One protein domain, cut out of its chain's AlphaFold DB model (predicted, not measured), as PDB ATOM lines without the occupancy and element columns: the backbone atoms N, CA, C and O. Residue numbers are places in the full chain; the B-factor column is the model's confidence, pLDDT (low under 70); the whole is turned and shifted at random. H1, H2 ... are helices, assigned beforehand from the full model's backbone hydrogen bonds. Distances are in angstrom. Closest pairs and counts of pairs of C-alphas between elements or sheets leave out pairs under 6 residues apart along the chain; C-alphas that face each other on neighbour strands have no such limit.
ATOM      1  N   LEU A1133     -36.815  17.590  -5.666       73.56
ATOM      2  CA  LEU A1133     -37.083  18.071  -4.298       73.56
ATOM      3  C   LEU A1133     -36.161  17.475  -3.220       73.56
ATOM      4  O   LEU A1133     -35.617  18.211  -2.406       73.56
ATOM      5  N   LYS A1134     -35.815  16.180  -3.317       81.38
ATOM      6  CA  LYS A1134     -34.764  15.567  -2.483       81.38
ATOM      7  C   LYS A1134     -33.472  16.404  -2.403       81.38
ATOM      8  O   LYS A1134     -32.991  16.644  -1.304       81.38
ATOM      9  N   ARG A1135     -32.897  16.812  -3.542       82.44
ATOM     10  CA  ARG A1135     -31.656  17.608  -3.610       82.44
ATOM     11  C   ARG A1135     -31.843  19.012  -3.043       82.44
ATOM     12  O   ARG A1135     -30.896  19.572  -2.508       82.44
ATOM     13  N   CYS A1136     -33.043  19.574  -3.170       78.44
ATOM     14  CA  CYS A1136     -33.387  20.879  -2.620       78.44
ATOM     15  C   CYS A1136     -33.294  20.853  -1.090       78.44
ATOM     16  O   CYS A1136     -32.551  21.636  -0.498       78.44
ATOM     17  N   SER A1137     -33.960  19.877  -0.470       78.12
ATOM     18  CA  SER A1137     -33.939  19.671   0.980       78.12
ATOM     19  C   SER A1137     -32.560  19.223   1.484       78.12
ATOM     20  O   SER A1137     -32.085  19.698   2.513       78.12
ATOM     21  N   GLU A1138     -31.876  18.357   0.733       81.88
ATOM     22  CA  GLU A1138     -30.520  17.880   1.036       81.88
ATOM     23  C   GLU A1138     -29.494  19.024   1.025       81.88
ATOM     24  O   GLU A1138     -28.630  19.052   1.898       81.88
ATOM     25  N   LYS A1139     -29.626  20.010   0.122       80.44
ATOM     26  CA  LYS A1139     -28.757  21.197   0.097       80.44
ATOM     27  C   LYS A1139     -29.048  22.163   1.247       80.44
ATOM     28  O   LYS A1139     -28.125  22.545   1.959       80.44
ATOM     29  N   TYR A1140     -30.302  22.590   1.411       73.50
ATOM     30  CA  TYR A1140     -30.638  23.651   2.369       73.50
ATOM     31  C   TYR A1140     -30.709  23.170   3.829       73.50
ATOM     32  O   TYR A1140     -30.453  23.961   4.731       73.50
ATOM     33  N   PHE A1141     -31.013  21.890   4.079       66.75
ATOM     34  CA  PHE A1141     -31.252  21.355   5.433       66.75
ATOM     35  C   PHE A1141     -30.323  20.208   5.817       66.75
ATOM     36  O   PHE A1141     -30.488  19.633   6.891       66.75
ATOM     37  N   GLN A1142     -29.376  19.842   4.943       79.81
ATOM     38  CA  GLN A1142     -28.431  18.735   5.148       79.81
ATOM     39  C   GLN A1142     -29.134  17.382   5.417       79.81
ATOM     40  O   GLN A1142     -28.538  16.437   5.932       79.81
ATOM     41  N   LYS A1143     -30.420  17.268   5.041       75.00
ATOM     42  CA  LYS A1143     -31.280  16.097   5.270       75.00
ATOM     43  C   LYS A1143     -31.656  15.432   3.949       75.00
ATOM     44  O   LYS A1143     -32.419  15.961   3.144       75.00
ATOM     45  N   SER A1144     -31.126  14.229   3.749       79.00
ATOM     46  CA  SER A1144     -31.328  13.403   2.558       79.00
ATOM     47  C   SER A1144     -32.702  12.711   2.581       79.00
ATOM     48  O   SER A1144     -32.806  11.534   2.923       79.00
ATOM     49  N   LEU A1145     -33.772  13.435   2.233       67.69
ATOM     50  CA  LEU A1145     -35.149  12.920   2.321       67.69
ATOM     51  C   LEU A1145     -35.363  11.675   1.437       67.69
ATOM     52  O   LEU A1145     -34.852  11.595   0.311       67.69
ATOM     53  N   ARG A1146     -36.094  10.674   1.947       74.88
ATOM     54  CA  ARG A1146     -36.423   9.456   1.190       74.88
ATOM     55  C   ARG A1146     -37.672   9.719   0.354       74.88
ATOM     56  O   ARG A1146     -38.518  10.530   0.716       74.88
ATOM     57  N   LYS A1147     -37.808   9.012  -0.771       71.56
ATOM     58  CA  LYS A1147     -38.982   9.188  -1.638       71.56
ATOM     59  C   LYS A1147     -40.275   8.711  -0.962       71.56
ATOM     60  O   LYS A1147     -41.342   9.246  -1.224       71.56
ATOM     61  N   ASP A1148     -40.149   7.750  -0.055       71.69
ATOM     62  CA  ASP A1148     -41.257   7.167   0.701       71.69
ATOM     63  C   ASP A1148     -41.852   8.159   1.726       71.69
ATOM     64  O   ASP A1148     -43.000   8.002   2.126       71.69
ATOM     65  N   ASP A1149     -41.092   9.199   2.103       66.25
ATOM     66  CA  ASP A1149     -41.544  10.319   2.943       66.25
ATOM     67  C   ASP A1149     -42.086  11.499   2.104       66.25
ATOM     68  O   ASP A1149     -42.872  12.296   2.602       66.25
ATOM     69  N   GLN A1150     -41.688  11.594   0.827       62.56
ATOM     70  CA  GLN A1150     -42.129  12.620  -0.139       62.56
ATOM     71  C   GLN A1150     -43.492  12.324  -0.769       62.56
ATOM     72  O   GLN A1150     -44.130  13.219  -1.313       62.56
ATOM     73  N   CYS A1151     -43.923  11.064  -0.768       57.75
ATOM     74  CA  CYS A1151     -45.227  10.679  -1.287       57.75
ATOM     75  C   CYS A1151     -46.253  10.665  -0.150       57.75
ATOM     76  O   CYS A1151     -46.392   9.672   0.567       57.75
ATOM     77  N   SER A1152     -46.995  11.760  -0.010       53.62
ATOM     78  CA  SER A1152     -48.293  11.781   0.662       53.62
ATOM     79  C   SER A1152     -49.294  10.961  -0.157       53.62
ATOM     80  O   SER A1152     -49.992  11.470  -1.029       53.62
ATOM     81  N   ASP A1153     -49.372   9.658   0.110       65.69
ATOM     82  CA  ASP A1153     -50.570   8.904  -0.259       65.69
ATOM     83  C   ASP A1153     -51.686   9.307   0.712       65.69
ATOM     84  O   ASP A1153     -51.777   8.801   1.832       65.69
ATOM     85  N   TRP A1154     -52.498  10.280   0.291       58.47
ATOM     86  CA  TRP A1154     -53.571  10.870   1.096       58.47
ATOM     87  C   TRP A1154     -54.641   9.853   1.528       58.47
ATOM     88  O   TRP A1154     -55.406  10.158   2.442       58.47
ATOM     89  N   THR A1155     -54.682   8.657   0.923       63.06
ATOM     90  CA  THR A1155     -55.586   7.568   1.334       63.06
ATOM     91  C   THR A1155     -55.104   6.843   2.594       63.06
ATOM     92  O   THR A1155     -55.919   6.316   3.348       63.06
ATOM     93  N   ILE A1156     -53.797   6.861   2.881       61.56
ATOM     94  CA  ILE A1156     -53.183   6.171   4.024       61.56
ATOM     95  C   ILE A1156     -53.126   7.123   5.230       61.56
ATOM     96  O   ILE A1156     -52.054   7.445   5.746       61.56
ATOM     97  N   ARG A1157     -54.290   7.630   5.655       68.12
ATOM     98  CA  ARG A1157     -54.418   8.450   6.871       68.12
ATOM     99  C   ARG A1157     -54.564   7.564   8.125       68.12
ATOM    100  O   ARG A1157     -55.189   6.510   8.031       68.12
ATOM    101  N   PRO A1158     -54.038   7.983   9.294       73.31
ATOM    102  CA  PRO A1158     -53.276   9.211   9.538       73.31
ATOM    103  C   PRO A1158     -51.879   9.191   8.895       73.31
ATOM    104  O   PRO A1158     -51.227   8.152   8.817       73.31
ATOM    105  N   LEU A1159     -51.419  10.362   8.440       73.75
ATOM    106  CA  LEU A1159     -50.086  10.525   7.850       73.75
ATOM    107  C   LEU A1159     -48.993  10.150   8.860       73.75
ATOM    108  O   LEU A1159     -49.093  10.450  10.051       73.75
ATOM    109  N   ARG A1160     -47.909   9.542   8.373       76.75
ATOM    110  CA  ARG A1160     -46.765   9.159   9.210       76.75
ATOM    111  C   ARG A1160     -46.077  10.392   9.781       76.75
ATOM    112  O   ARG A1160     -45.968  11.419   9.114       76.75
ATOM    113  N   THR A1161     -45.474  10.251  10.959       77.62
ATOM    114  CA  THR A1161     -44.687  11.314  11.600       77.62
ATOM    115  C   THR A1161     -43.594  11.872  10.682       77.62
ATOM    116  O   THR A1161     -43.347  13.072  10.711       77.62
ATOM    117  N   SER A1162     -42.986  11.052   9.813       75.19
ATOM    118  CA  SER A1162     -42.010  11.529   8.822       75.19
ATOM    119  C   SER A1162     -42.632  12.370   7.699       75.19
ATOM    120  O   SER A1162     -42.014  13.344   7.287       75.19
ATOM    121  N   GLN A1163     -43.859  12.070   7.253       76.81
ATOM    122  CA  GLN A1163     -44.612  12.874   6.276       76.81
ATOM    123  C   GLN A1163     -45.115  14.194   6.898       76.81
ATOM    124  O   GLN A1163     -45.116  15.233   6.243       76.81
ATOM    125  N   LEU A1164     -45.480  14.188   8.184       74.00
ATOM    126  CA  LEU A1164     -45.833  15.407   8.924       74.00
ATOM    127  C   LEU A1164     -44.600  16.298   9.162       74.00
ATOM    128  O   LEU A1164     -44.648  17.500   8.914       74.00
ATOM    129  N   GLN A1165     -43.468  15.708   9.564       76.50
ATOM    130  CA  GLN A1165     -42.176  16.402   9.650       76.50
ATOM    131  C   GLN A1165     -41.703  16.916   8.284       76.50
ATOM    132  O   GLN A1165     -41.081  17.972   8.225       76.50
ATOM    133  N   TYR A1166     -42.003  16.193   7.203       68.25
ATOM    134  CA  TYR A1166     -41.729  16.604   5.829       68.25
ATOM    135  C   TYR A1166     -42.511  17.876   5.464       68.25
ATOM    136  O   TYR A1166     -41.901  18.874   5.090       68.25
ATOM    137  N   ALA A1167     -43.837  17.879   5.639       72.38
ATOM    138  CA  ALA A1167     -44.681  19.030   5.302       72.38
ATOM    139  C   ALA A1167     -44.356  20.262   6.169       72.38
ATOM    140  O   ALA A1167     -44.260  21.381   5.665       72.38
ATOM    141  N   ALA A1168     -44.104  20.049   7.465       75.44
ATOM    142  CA  ALA A1168     -43.647  21.100   8.370       75.44
ATOM    143  C   ALA A1168     -42.254  21.640   7.996       75.44
ATOM    144  O   ALA A1168     -41.986  22.823   8.200       75.44
ATOM    145  N   LEU A1169     -41.370  20.800   7.439       74.62
ATOM    146  CA  LEU A1169     -40.085  21.252   6.915       74.62
ATOM    147  C   LEU A1169     -40.286  22.123   5.673       74.62
ATOM    148  O   LEU A1169     -39.782  23.240   5.689       74.62
ATOM    149  N   ASP A1170     -41.031  21.658   4.656       73.12
ATOM    150  CA  ASP A1170     -41.276  22.392   3.394       73.12
ATOM    151  C   ASP A1170     -41.834  23.807   3.653       73.12
ATOM    152  O   ASP A1170     -41.307  24.786   3.119       73.12
ATOM    153  N   ALA A1171     -42.800  23.948   4.570       74.38
ATOM    154  CA  ALA A1171     -43.318  25.253   4.995       74.38
ATOM    155  C   ALA A1171     -42.222  26.179   5.573       74.38
ATOM    156  O   ALA A1171     -42.144  27.357   5.218       74.38
ATOM    157  N   VAL A1172     -41.328  25.646   6.414       80.62
ATOM    158  CA  VAL A1172     -40.189  26.399   6.972       80.62
ATOM    159  C   VAL A1172     -39.150  26.750   5.896       80.62
ATOM    160  O   VAL A1172     -38.559  27.828   5.973       80.62
ATOM    161  N   ILE A1173     -38.951  25.919   4.859       74.94
ATOM    162  CA  ILE A1173     -38.079  26.270   3.719       74.94
ATOM    163  C   ILE A1173     -38.584  27.541   3.045       74.94
ATOM    164  O   ILE A1173     -37.815  28.481   2.838       74.94
ATOM    165  N   LEU A1174     -39.874  27.565   2.707       76.25
ATOM    166  CA  LEU A1174     -40.487  28.665   1.969       76.25
ATOM    167  C   LEU A1174     -40.366  29.979   2.752       76.25
ATOM    168  O   LEU A1174     -39.961  30.984   2.175       76.25
ATOM    169  N   LEU A1175     -40.591  29.959   4.069       79.50
ATOM    170  CA  LEU A1175     -40.455  31.138   4.934       79.50
ATOM    171  C   LEU A1175     -39.007  31.648   5.051       79.50
ATOM    172  O   LEU A1175     -38.777  32.858   5.014       79.50
ATOM    173  N   ILE A1176     -38.015  30.753   5.120       82.88
ATOM    174  CA  ILE A1176     -36.596  31.146   5.113       82.88
ATOM    175  C   ILE A1176     -36.217  31.785   3.767       82.88
ATOM    176  O   ILE A1176     -35.522  32.801   3.748       82.88
ATOM    177  N   LEU A1177     -36.694  31.238   2.643       78.75
ATOM    178  CA  LEU A1177     -36.433  31.795   1.311       78.75
ATOM    179  C   LEU A1177     -37.154  33.136   1.079       78.75
ATOM    180  O   LEU A1177     -36.569  34.035   0.478       78.75
ATOM    181  N   VAL A1178     -38.372  33.304   1.609       80.81
ATOM    182  CA  VAL A1178     -39.096  34.590   1.675       80.81
ATOM    183  C   VAL A1178     -38.265  35.637   2.418       80.81
ATOM    184  O   VAL A1178     -38.017  36.714   1.880       80.81
ATOM    185  N   SER A1179     -37.784  35.310   3.622       79.25
ATOM    186  CA  SER A1179     -36.973  36.220   4.442       79.25
ATOM    187  C   SER A1179     -35.651  36.593   3.759       79.25
ATOM    188  O   SER A1179     -35.304  37.773   3.691       79.25
ATOM    189  N   GLN A1180     -34.945  35.615   3.179       77.56
ATOM    190  CA  GLN A1180     -33.703  35.862   2.440       77.56
ATOM    191  C   GLN A1180     -33.912  36.722   1.190       77.56
ATOM    192  O   GLN A1180     -33.028  37.516   0.866       77.56
ATOM    193  N   LYS A1181     -35.057  36.600   0.497       77.06
ATOM    194  CA  LYS A1181     -35.369  37.511  -0.607       77.06
ATOM    195  C   LYS A1181     -35.704  38.916  -0.107       77.06
ATOM    196  O   LYS A1181     -35.060  39.841  -0.586       77.06
ATOM    197  N   LYS A1182     -36.636  39.082   0.848       80.56
ATOM    198  CA  LYS A1182     -36.993  40.414   1.385       80.56
ATOM    199  C   LYS A1182     -35.734  41.196   1.773       80.56
ATOM    200  O   LYS A1182     -35.546  42.310   1.305       80.56
ATOM    201  N   LYS A1183     -34.802  40.546   2.481       82.38
ATOM    202  CA  LYS A1183     -33.516  41.146   2.839       82.38
ATOM    203  C   LYS A1183     -32.661  41.577   1.628       82.38
ATOM    204  O   LYS A1183     -32.065  42.643   1.678       82.38
ATOM    205  N   LYS A1184     -32.582  40.789   0.548       78.44
ATOM    206  CA  LYS A1184     -31.854  41.189  -0.676       78.44
ATOM    207  C   LYS A1184     -32.504  42.378  -1.385       78.44
ATOM    208  O   LYS A1184     -31.791  43.270  -1.841       78.44
ATOM    209  N   ASP A1185     -33.832  42.370  -1.470       80.94
ATOM    210  CA  ASP A1185     -34.614  43.451  -2.072       80.94
ATOM    211  C   ASP A1185     -34.444  44.756  -1.254       80.94
ATOM    212  O   ASP A1185     -34.298  45.832  -1.829       80.94
ATOM    213  N   GLU A1186     -34.382  44.654   0.082       85.50
ATOM    214  CA  GLU A1186     -34.102  45.750   1.029       85.50
ATOM    215  C   GLU A1186     -32.643  46.247   0.981       85.50
ATOM    216  O   GLU A1186     -32.401  47.449   1.067       85.50
ATOM    217  N   GLU A1187     -31.659  45.352   0.817       90.50
ATOM    218  CA  GLU A1187     -30.234  45.704   0.672       90.50
ATOM    219  C   GLU A1187     -29.911  46.373  -0.681       90.50
ATOM    220  O   GLU A1187     -28.791  46.842  -0.884       90.50
ATOM    221  N   GLY A1188     -30.868  46.433  -1.616       83.38
ATOM    222  CA  GLY A1188     -30.697  47.065  -2.927       83.38
ATOM    223  C   GLY A1188     -29.775  46.300  -3.885       83.38
ATOM    224  O   GLY A1188     -29.414  46.834  -4.936       83.38
ATOM    225  N   LEU A1189     -29.400  45.054  -3.561       60.59
ATOM    226  CA  LEU A1189     -28.624  44.182  -4.448       60.59
ATOM    227  C   LEU A1189     -29.523  43.600  -5.549       60.59
ATOM    228  O   LEU A1189     -29.944  42.441  -5.497       60.59
ATOM    229  N   VAL A1190     -29.785  44.429  -6.559       50.53
ATOM    230  CA  VAL A1190     -30.324  44.011  -7.859       50.53
ATOM    231  C   VAL A1190     -29.228  43.259  -8.622       50.53
ATOM    232  O   VAL A1190     -28.228  43.865  -9.009       50.53
ATOM    233  N   ASP A1191     -29.428  41.953  -8.814       39.97
ATOM    234  CA  ASP A1191     -28.485  40.996  -9.422       39.97
ATOM    235  C   ASP A1191     -29.269  39.908 -10.195       39.97
ATOM    236  O   ASP A1191     -30.073  39.192  -9.545       39.97
TER     237      ASP A1191
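Overview. This is residues 1133 to 1191 of the 1191 residues of the protein "3'-5' exonuclease domain-containing protein" of Fragilariopsis cylindrus CCMP1102 (UniProt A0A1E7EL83). One long helix, H3, makes the longest axis of a loose arrangement, with the small helices H1 and H2 along one side of it; H2 packs on residues 1162 to 1166 of H3, and H1 is near H3 without touching it. Residues 1177 to 1191, of which 1177 to 1186 belong to H3, stick out as an arm that adds much of the length. The printed part has 59 residues with three named helices, in the order H1, H2, H3, and no named strand; the class is all helix. The whole is loose, with a radius of gyration of the C-alphas of 14.9 A, and spans 47 by 19 by 14 A.

Along the chain. H3, residues 1161 to 1186, is 37.5 A long from first to last C-alpha, from C-alpha 1161 at (-44.687, 11.314, 11.600) to C-alpha 1186 at (-34.102, 45.750, 1.029). H2 is residues 1147 to 1150, 4.9 A long. H1, residues 1133 to 1141, is 11.8 A long and begins with C-alpha 1133 at (-37.083, 18.071, -4.298).

Arrangement. H3 touches H2 with residues 1162 to 1166 alone; their closest C-alphas are those of Gln 1163 and Asp 1149, 5.2 A apart. H1 and H3 are near each other, with 10 pairs of C-alphas within 10 A and no pair within 8 A. H1 and H2 are close but not clearly touching; their closest C-alphas, those of Lys 1134 and Lys 1147, are 7.7 A apart. In H1 and H3 every O i to N i+4 pair is within hydrogen-bond range; H2 is too short for such a pair, and its one O i to N i+3 pair is within range.

Size, cuts and confidence. The two C-alphas farthest apart, those of Ile 1156 and Gly 1188, are 47.2 A apart. Without the residues that stand free, the body of 44 residues spans 29 by 20 by 13 A. The printed part has no cut and ends at Asp 1191, the chain's last residue. The link from H1 to H2 is tight, and that from H2 to H3, 10 residues, is short. The mean pLDDT of the printed part is 73.5; 15 residues are under 70, among them residues 1149 to 1157 and 1189 to 1191.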